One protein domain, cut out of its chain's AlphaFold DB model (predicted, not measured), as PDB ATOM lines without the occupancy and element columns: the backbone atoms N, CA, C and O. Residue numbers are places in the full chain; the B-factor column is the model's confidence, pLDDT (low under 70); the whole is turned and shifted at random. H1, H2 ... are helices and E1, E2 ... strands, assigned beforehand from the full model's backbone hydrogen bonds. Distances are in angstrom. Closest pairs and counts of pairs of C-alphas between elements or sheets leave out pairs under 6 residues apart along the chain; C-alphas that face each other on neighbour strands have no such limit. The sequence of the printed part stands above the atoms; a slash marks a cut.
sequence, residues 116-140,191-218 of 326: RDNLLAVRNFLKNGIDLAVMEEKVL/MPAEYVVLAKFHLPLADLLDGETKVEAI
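Overview. This is residues 116 to 140 and 191 to 218 of the 326 residues of an uncharacterized protein of Capitella teleta (UniProt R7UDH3). A long antiparallel ribbon of two strands, E1 and E2, makes the longest axis, with a small, loose head at one end, where helices H1 and H2 meet; the short strand E3 turns back from H2 and passes near the end of E2. Residues 116 to 121, of which 119 to 121 belong to H1, stick out from the head. The printed part has 53 residues with two named helices and three named strands, in the order H1, E1, E2, H2, E3, and its class is mixed, helices and strands. The sheet has the order E1 - E2, antiparallel. The whole is extended, with a radius of gyration of the C-alphas of 15.9 A, and the C-alphas span 48 by 26 by 14 A.

Along the chain. E1 is residues 130 to 138, 25.5 A from first to last C-alpha, beginning at C-alpha 130 (33.870, 25.253, -47.721). E2 is residues 194 to 203, 26.3 A long, and bends by 51 degrees at residue 198. H1 is residues 119 to 128, 14.1 A long, with C-alpha 119 at (48.310, 23.875, -56.445). H2 is residues 206 to 209, four residues. E3 is residues 214 to 218, 13.7 A long, ending at C-alpha 218 (32.085, 29.991, -34.933).

Arrangement. E1 and E2 are antiparallel neighbours, with 159 degrees between their directions. The C-alphas of Ala 133 and Lys 200 face each other at 4.4 A. N 132 and O 201 are within hydrogen-bond range at 2.8 A, and so are N 194 and O 138 at 2.9 A. H1 and H2 touch, and their closest C-alphas, those of Lys 127 and Ala 206, are 5.7 A apart. The closest C-alphas of H2 and E3, those of Leu 208 and Lys 214, are 7.1 A apart. E3 pairs with no named strand; its closest C-alpha to E2 is that of Ala 217, 7.7 A from that of Leu 203. H1 is apart from E2 and from E3, and E1 is apart from H2 and from E3. In H1 each O i to N i+4 pair is within hydrogen-bond range; H2 is too short for such a pair, and its one O i to N i+3 pair is within range.

Size, cuts and confidence. The two C-alphas farthest apart, those of Met 191 and Gly 211, are 49.1 A apart, and the outline is only just elongated. Residues 141 to 190 are not printed; C-alphas 140 and 191 are 5.4 A apart across the cut, which lies in the link from E1 to E2. The links H1 to E1, E2 to H2 and H2 to E3 are tight. The mean pLDDT of the printed part is 88.3, and no printed residue is under 70.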
ATOM      1  N   ARG A 116      46.670  17.442 -51.289       82.75
ATOM      2  CA  ARG A 116      46.488  17.791 -52.698       82.75
ATOM      3  C   ARG A 116      47.834  18.236 -53.253       82.75
ATOM      4  O   ARG A 116      48.498  19.079 -52.665       82.75
ATOM      5  N   ASP A 117      48.214  17.668 -54.384       82.88
ATOM      6  CA  ASP A 117      49.428  17.982 -55.141       82.88
ATOM      7  C   ASP A 117      49.196  19.107 -56.166       82.88
ATOM      8  O   ASP A 117      50.092  19.895 -56.470       82.88
ATOM      9  N   ASN A 118      47.969  19.235 -56.670       87.19
ATOM     10  CA  ASN A 118      47.598  20.273 -57.621       87.19
ATOM     11  C   ASN A 118      47.359  21.636 -56.941       87.19
ATOM     12  O   ASN A 118      46.266  21.930 -56.448       87.19
ATOM     13  N   LEU A 119      48.364  22.516 -57.001       86.94
ATOM     14  CA  LEU A 119      48.310  23.875 -56.445       86.94
ATOM     15  C   LEU A 119      47.184  24.747 -57.023       86.94
ATOM     16  O   LEU A 119      46.623  25.576 -56.307       86.94
ATOM     17  N   LEU A 120      46.831  24.587 -58.304       89.31
ATOM     18  CA  LEU A 120      45.732  25.352 -58.905       89.31
ATOM     19  C   LEU A 120      44.383  24.916 -58.331       89.31
ATOM     20  O   LEU A 120      43.537  25.766 -58.047       89.31
ATOM     21  N   ALA A 121      44.204  23.610 -58.120       87.12
ATOM     22  CA  ALA A 121      43.015  23.073 -57.469       87.12
ATOM     23  C   ALA A 121      42.911  23.569 -56.021       87.12
ATOM     24  O   ALA A 121      41.850  24.045 -55.627       87.12
ATOM     25  N   VAL A 122      44.018  23.554 -55.268       87.94
ATOM     26  CA  VAL A 122      44.068  24.093 -53.896       87.94
ATOM     27  C   VAL A 122      43.719  25.578 -53.880       87.94
ATOM     28  O   VAL A 122      42.839  25.990 -53.135       87.94
ATOM     29  N   ARG A 123      44.330  26.392 -54.748       90.44
ATOM     30  CA  ARG A 123      44.022  27.826 -54.839       90.44
ATOM     31  C   ARG A 123      42.538  28.073 -55.115       90.44
ATOM     32  O   ARG A 123      41.943  28.946 -54.494       90.44
ATOM     33  N   ASN A 124      41.951  27.353 -56.069       91.12
ATOM     34  CA  ASN A 124      40.540  27.519 -56.416       91.12
ATOM     35  C   ASN A 124      39.620  27.046 -55.285       91.12
ATOM     36  O   ASN A 124      38.627  27.707 -55.007       91.12
ATOM     37  N   PHE A 125      39.974  25.960 -54.601       89.62
ATOM     38  CA  PHE A 125      39.271  25.492 -53.411       89.62
ATOM     39  C   PHE A 125      39.275  26.552 -52.302       89.62
ATOM     40  O   PHE A 125      38.213  26.934 -51.824       89.62
ATOM     41  N   LEU A 126      40.441  27.108 -51.964       91.31
ATOM     42  CA  LEU A 126      40.554  28.159 -50.948       91.31
ATOM     43  C   LEU A 126      39.782  29.433 -51.337       91.31
ATOM     44  O   LEU A 126      39.177  30.078 -50.489       91.31
ATOM     45  N   LYS A 127      39.735  29.775 -52.633       91.88
ATOM     46  CA  LYS A 127      38.911  30.891 -53.132       91.88
ATOM     47  C   LYS A 127      37.415  30.633 -52.995       91.88
ATOM     48  O   LYS A 127      36.668  31.571 -52.737       91.88
ATOM     49  N   ASN A 128      36.992  29.398 -53.240       91.19
ATOM     50  CA  ASN A 128      35.588  29.017 -53.189       91.19
ATOM     51  C   ASN A 128      35.100  28.837 -51.750       91.19
ATOM     52  O   ASN A 128      33.910  28.995 -51.525       91.19
ATOM     53  N   GLY A 129      35.984  28.527 -50.800       91.31
ATOM     54  CA  GLY A 129      35.610  28.226 -49.419       91.31
ATOM     55  C   GLY A 129      35.056  26.808 -49.247       91.31
ATOM     56  O   GLY A 129      35.162  25.963 -50.138       91.31
ATOM     57  N   ILE A 130      34.483  26.541 -48.072       91.25
ATOM     58  CA  ILE A 130      33.870  25.253 -47.721       91.25
ATOM     59  C   ILE A 130      32.405  25.459 -47.351       91.25
ATOM     60  O   ILE A 130      32.087  26.276 -46.492       91.25
ATOM     61  N   ASP A 131      31.531  24.647 -47.938       91.44
ATOM     62  CA  ASP A 131      30.141  24.532 -47.510       91.44
ATOM     63  C   ASP A 131      29.988  23.377 -46.517       91.44
ATOM     64  O   ASP A 131      30.364  22.237 -46.792       91.44
ATOM     65  N   LEU A 132      29.407  23.674 -45.360       90.44
ATOM     66  CA  LEU A 132      29.119  22.717 -44.299       90.44
ATOM     67  C   LEU A 132      27.608  22.586 -44.147       90.44
ATOM     68  O   LEU A 132      26.894  23.585 -44.097       90.44
ATOM     69  N   ALA A 133      27.109  21.358 -44.055       89.75
ATOM     70  CA  ALA A 133      25.703  21.087 -43.794       89.75
ATOM     71  C   ALA A 133      25.579  20.235 -42.533       89.75
ATOM     72  O   ALA A 133      26.162  19.159 -42.453       89.75
ATOM     73  N   VAL A 134      24.813  20.723 -41.559       87.88
ATOM     74  CA  VAL A 134      24.468  19.969 -40.353       87.88
ATOM     75  C   VAL A 134      23.158  19.248 -40.623       87.88
ATOM     76  O   VAL A 134      22.175  19.876 -41.027       87.88
ATOM     77  N   MET A 135      23.159  17.931 -40.437       87.06
ATOM     78  CA  MET A 135      22.030  17.058 -40.741       87.06
ATOM     79  C   MET A 135      21.629  16.271 -39.493       87.06
ATOM     80  O   MET A 135      22.486  15.768 -38.776       87.06
ATOM     81  N   GLU A 136      20.328  16.172 -39.246       85.69
ATOM     82  CA  GLU A 136      19.735  15.314 -38.223       85.69
ATOM     83  C   GLU A 136      19.349  13.976 -38.860       85.69
ATOM     84  O   GLU A 136      18.628  13.950 -39.862       85.69
ATOM     85  N   GLU A 137      19.824  12.871 -38.285       84.62
ATOM     86  CA  GLU A 137      19.368  11.519 -38.614       84.62
ATOM     87  C   GLU A 137      18.262  11.111 -37.632       84.62
ATOM     88  O   GLU A 137      18.496  10.957 -36.432       84.62
ATOM     89  N   LYS A 138      17.050  10.896 -38.140       83.25
ATOM     90  CA  LYS A 138      15.902  10.439 -37.358       83.25
ATOM     91  C   LYS A 138      15.574   8.991 -37.697       83.25
ATOM     92  O   LYS A 138      15.206   8.669 -38.825       83.25
ATOM     93  N   VAL A 139      15.640   8.118 -36.693       80.00
ATOM     94  CA  VAL A 139      15.271   6.700 -36.814       80.00
ATOM     95  C   VAL A 139      14.051   6.424 -35.936       80.00
ATOM     96  O   VAL A 139      14.122   6.505 -34.712       80.00
ATOM     97  N   LEU A 140      12.909   6.115 -36.553       78.75
ATOM     98  CA  LEU A 140      11.683   5.768 -35.829       78.75
ATOM     99  C   LEU A 140      11.624   4.259 -35.568       78.75
ATOM    100  O   LEU A 140      11.638   3.467 -36.507       78.75
ATOM    101  N   MET A 191      12.192   1.671 -38.573       79.38
ATOM    102  CA  MET A 191      12.056   2.273 -39.896       79.38
ATOM    103  C   MET A 191      13.427   2.691 -40.455       79.38
ATOM    104  O   MET A 191      14.391   2.802 -39.687       79.38
ATOM    105  N   PRO A 192      13.529   2.912 -41.780       81.00
ATOM    106  CA  PRO A 192      14.710   3.510 -42.396       81.00
ATOM    107  C   PRO A 192      15.033   4.880 -41.789       81.00
ATOM    108  O   PRO A 192      14.126   5.597 -41.367       81.00
ATOM    109  N   ALA A 193      16.316   5.236 -41.772       80.88
ATOM    110  CA  ALA A 193      16.772   6.539 -41.311       80.88
ATOM    111  C   ALA A 193      16.297   7.661 -42.249       80.88
ATOM    112  O   ALA A 193      16.473   7.581 -43.468       80.88
ATOM    113  N   GLU A 194      15.705   8.704 -41.674       83.31
ATOM    114  CA  GLU A 194      15.340   9.940 -42.364       83.31
ATOM    115  C   GLU A 194      16.383  11.017 -42.057       83.31
ATOM    116  O   GLU A 194      16.708  11.253 -40.897       83.31
ATOM    117  N   TYR A 195      16.896  11.686 -43.091       83.44
ATOM    118  CA  TYR A 195      17.888  12.749 -42.943       83.44
ATOM    119  C   TYR A 195      17.256  14.122 -43.183       83.44
ATOM    120  O   TYR A 195      16.692  14.366 -44.251       83.44
ATOM    121  N   VAL A 196      17.397  15.038 -42.224       84.44
ATOM    122  CA  VAL A 196      16.885  16.414 -42.309       84.44
ATOM    123  C   VAL A 196      18.044  17.399 -42.218       84.44
ATOM    124  O   VAL A 196      18.841  17.343 -41.290       84.44
ATOM    125  N   VAL A 197      18.167  18.319 -43.178       87.88
ATOM    126  CA  VAL A 197      19.214  19.354 -43.142       87.88
ATOM    127  C   VAL A 197      18.785  20.468 -42.191       87.88
ATOM    128  O   VAL A 197      17.923  21.269 -42.537       87.88
ATOM    129  N   LEU A 198      19.426  20.553 -41.027       86.06
ATOM    130  CA  LEU A 198      19.158  21.588 -40.030       86.06
ATOM    131  C   LEU A 198      19.696  22.942 -40.485       86.06
ATOM    132  O   LEU A 198      18.987  23.948 -40.491       86.06
ATOM    133  N   ALA A 199      20.960  22.971 -40.899       87.81
ATOM    134  CA  ALA A 199      21.642  24.206 -41.243       87.81
ATOM    135  C   ALA A 199      22.676  23.996 -42.344       87.81
ATOM    136  O   ALA A 199      23.261  22.927 -42.490       87.81
ATOM    137  N   LYS A 200      22.908  25.063 -43.107       90.19
ATOM    138  CA  LYS A 200      23.991  25.171 -44.090       90.19
ATOM    139  C   LYS A 200      24.835  26.387 -43.757       90.19
ATOM    140  O   LYS A 200      24.266  27.469 -43.600       90.19
ATOM    141  N   PHE A 201      26.139  26.212 -43.686       90.81
ATOM    142  CA  PHE A 201      27.108  27.248 -43.383       90.81
ATOM    143  C   PHE A 201      28.143  27.326 -44.496       90.81
ATOM    144  O   PHE A 201      28.493  26.311 -45.087       90.81
ATOM    145  N   HIS A 202      28.629  28.533 -44.759       92.94
ATOM    146  CA  HIS A 202      29.698  28.776 -45.713       92.94
ATOM    147  C   HIS A 202      30.897  29.346 -44.961       92.94
ATOM    148  O   HIS A 202      30.774  30.379 -44.303       92.94
ATOM    149  N   LEU A 203      32.034  28.664 -45.048       93.12
ATOM    150  CA  LEU A 203      33.290  29.063 -44.435       93.12
ATOM    151  C   LEU A 203      34.221  29.622 -45.523       93.12
ATOM    152  O   LEU A 203      34.781  28.837 -46.299       93.12
ATOM    153  N   PRO A 204      34.397  30.953 -45.613       93.12
ATOM    154  CA  PRO A 204      35.359  31.537 -46.538       93.12
ATOM    155  C   PRO A 204      36.783  31.174 -46.102       93.12
ATOM    156  O   PRO A 204      37.116  31.246 -44.924       93.12
ATOM    157  N   LEU A 205      37.628  30.797 -47.062       93.38
ATOM    158  CA  LEU A 205      39.032  30.432 -46.827       93.38
ATOM    159  C   LEU A 205      40.007  31.414 -47.495       93.38
ATOM    160  O   LEU A 205      41.144  31.059 -47.808       93.38
ATOM    161  N   ALA A 206      39.554  32.647 -47.739       90.12
ATOM    162  CA  ALA A 206      40.352  33.679 -48.393       90.12
ATOM    163  C   ALA A 206      41.627  34.007 -47.602       90.12
ATOM    164  O   ALA A 206      42.680  34.169 -48.210       90.12
ATOM    165  N   ASP A 207      41.562  33.987 -46.272       91.44
ATOM    166  CA  ASP A 207      42.689  34.353 -45.408       91.44
ATOM    167  C   ASP A 207      43.879  33.380 -45.556       91.44
ATOM    168  O   ASP A 207      45.049  33.771 -45.520       91.44
ATOM    169  N   LEU A 208      43.601  32.109 -45.873       91.00
ATOM    170  CA  LEU A 208      44.634  31.112 -46.176       91.00
ATOM    171  C   LEU A 208      45.374  31.399 -47.492       91.00
ATOM    172  O   LEU A 208      46.497  30.933 -47.689       91.00
ATOM    173  N   LEU A 209      44.769  32.159 -48.412       89.94
ATOM    174  CA  LEU A 209      45.440  32.622 -49.633       89.94
ATOM    175  C   LEU A 209      46.358  33.813 -49.372       89.94
ATOM    176  O   LEU A 209      47.343  33.976 -50.094       89.94
ATOM    177  N   ASP A 210      46.045  34.616 -48.357       89.94
ATOM    178  CA  ASP A 210      46.832  35.786 -47.961       89.94
ATOM    179  C   ASP A 210      48.055  35.409 -47.105       89.94
ATOM    180  O   ASP A 210      48.905  36.252 -46.809       89.94
ATOM    181  N   GLY A 211      48.203  34.119 -46.791       87.38
ATOM    182  CA  GLY A 211      49.369  33.542 -46.127       87.38
ATOM    183  C   GLY A 211      49.099  33.032 -44.715       87.38
ATOM    184  O   GLY A 211      50.038  32.585 -44.055       87.38
ATOM    185  N   GLU A 212      47.850  33.068 -44.245       89.88
ATOM    186  CA  GLU A 212      47.491  32.443 -42.977       89.88
ATOM    187  C   GLU A 212      47.559  30.915 -43.076       89.88
ATOM    188  O   GLU A 212      47.325  30.311 -44.123       89.88
ATOM    189  N   THR A 213      47.900  30.265 -41.965       89.12
ATOM    190  CA  THR A 213      48.007  28.800 -41.889       89.12
ATOM    191  C   THR A 213      46.839  28.162 -41.149       89.12
ATOM    192  O   THR A 213      46.703  26.939 -41.167       89.12
ATOM    193  N   LYS A 214      45.989  28.957 -40.490       92.31
ATOM    194  CA  LYS A 214      44.908  28.472 -39.633       92.31
ATOM    195  C   LYS A 214      43.707  29.408 -39.700       92.31
ATOM    196  O   LYS A 214      43.873  30.608 -39.547       92.31
ATOM    197  N   VAL A 215      42.515  28.835 -39.845       92.25
ATOM    198  CA  VAL A 215      41.225  29.535 -39.778       92.25
ATOM    199  C   VAL A 215      40.384  28.883 -38.690       92.25
ATOM    200  O   VAL A 215      40.200  27.666 -38.693       92.25
ATOM    201  N   GLU A 216      39.871  29.682 -37.760       92.94
ATOM    202  CA  GLU A 216      38.904  29.253 -36.745       92.94
ATOM    203  C   GLU A 216      37.645  30.099 -36.877       92.94
ATOM    204  O   GLU A 216      37.717  31.325 -36.930       92.94
ATOM    205  N   ALA A 217      36.489  29.444 -36.937       91.25
ATOM    206  CA  ALA A 217      35.212  30.117 -37.100       91.25
ATOM    207  C   ALA A 217      34.145  29.492 -36.207       91.25
ATOM    208  O   ALA A 217      34.045  28.269 -36.089       91.25
ATOM    209  N   ILE A 218      33.323  30.357 -35.617       91.75
ATOM    210  CA  ILE A 218      32.085  29.991 -34.933       91.75
ATOM    211  C   ILE A 218      30.949  30.500 -35.815       91.75
ATOM    212  O   ILE A 218      30.819  31.702 -36.054       91.75
TER     213      ILE A 218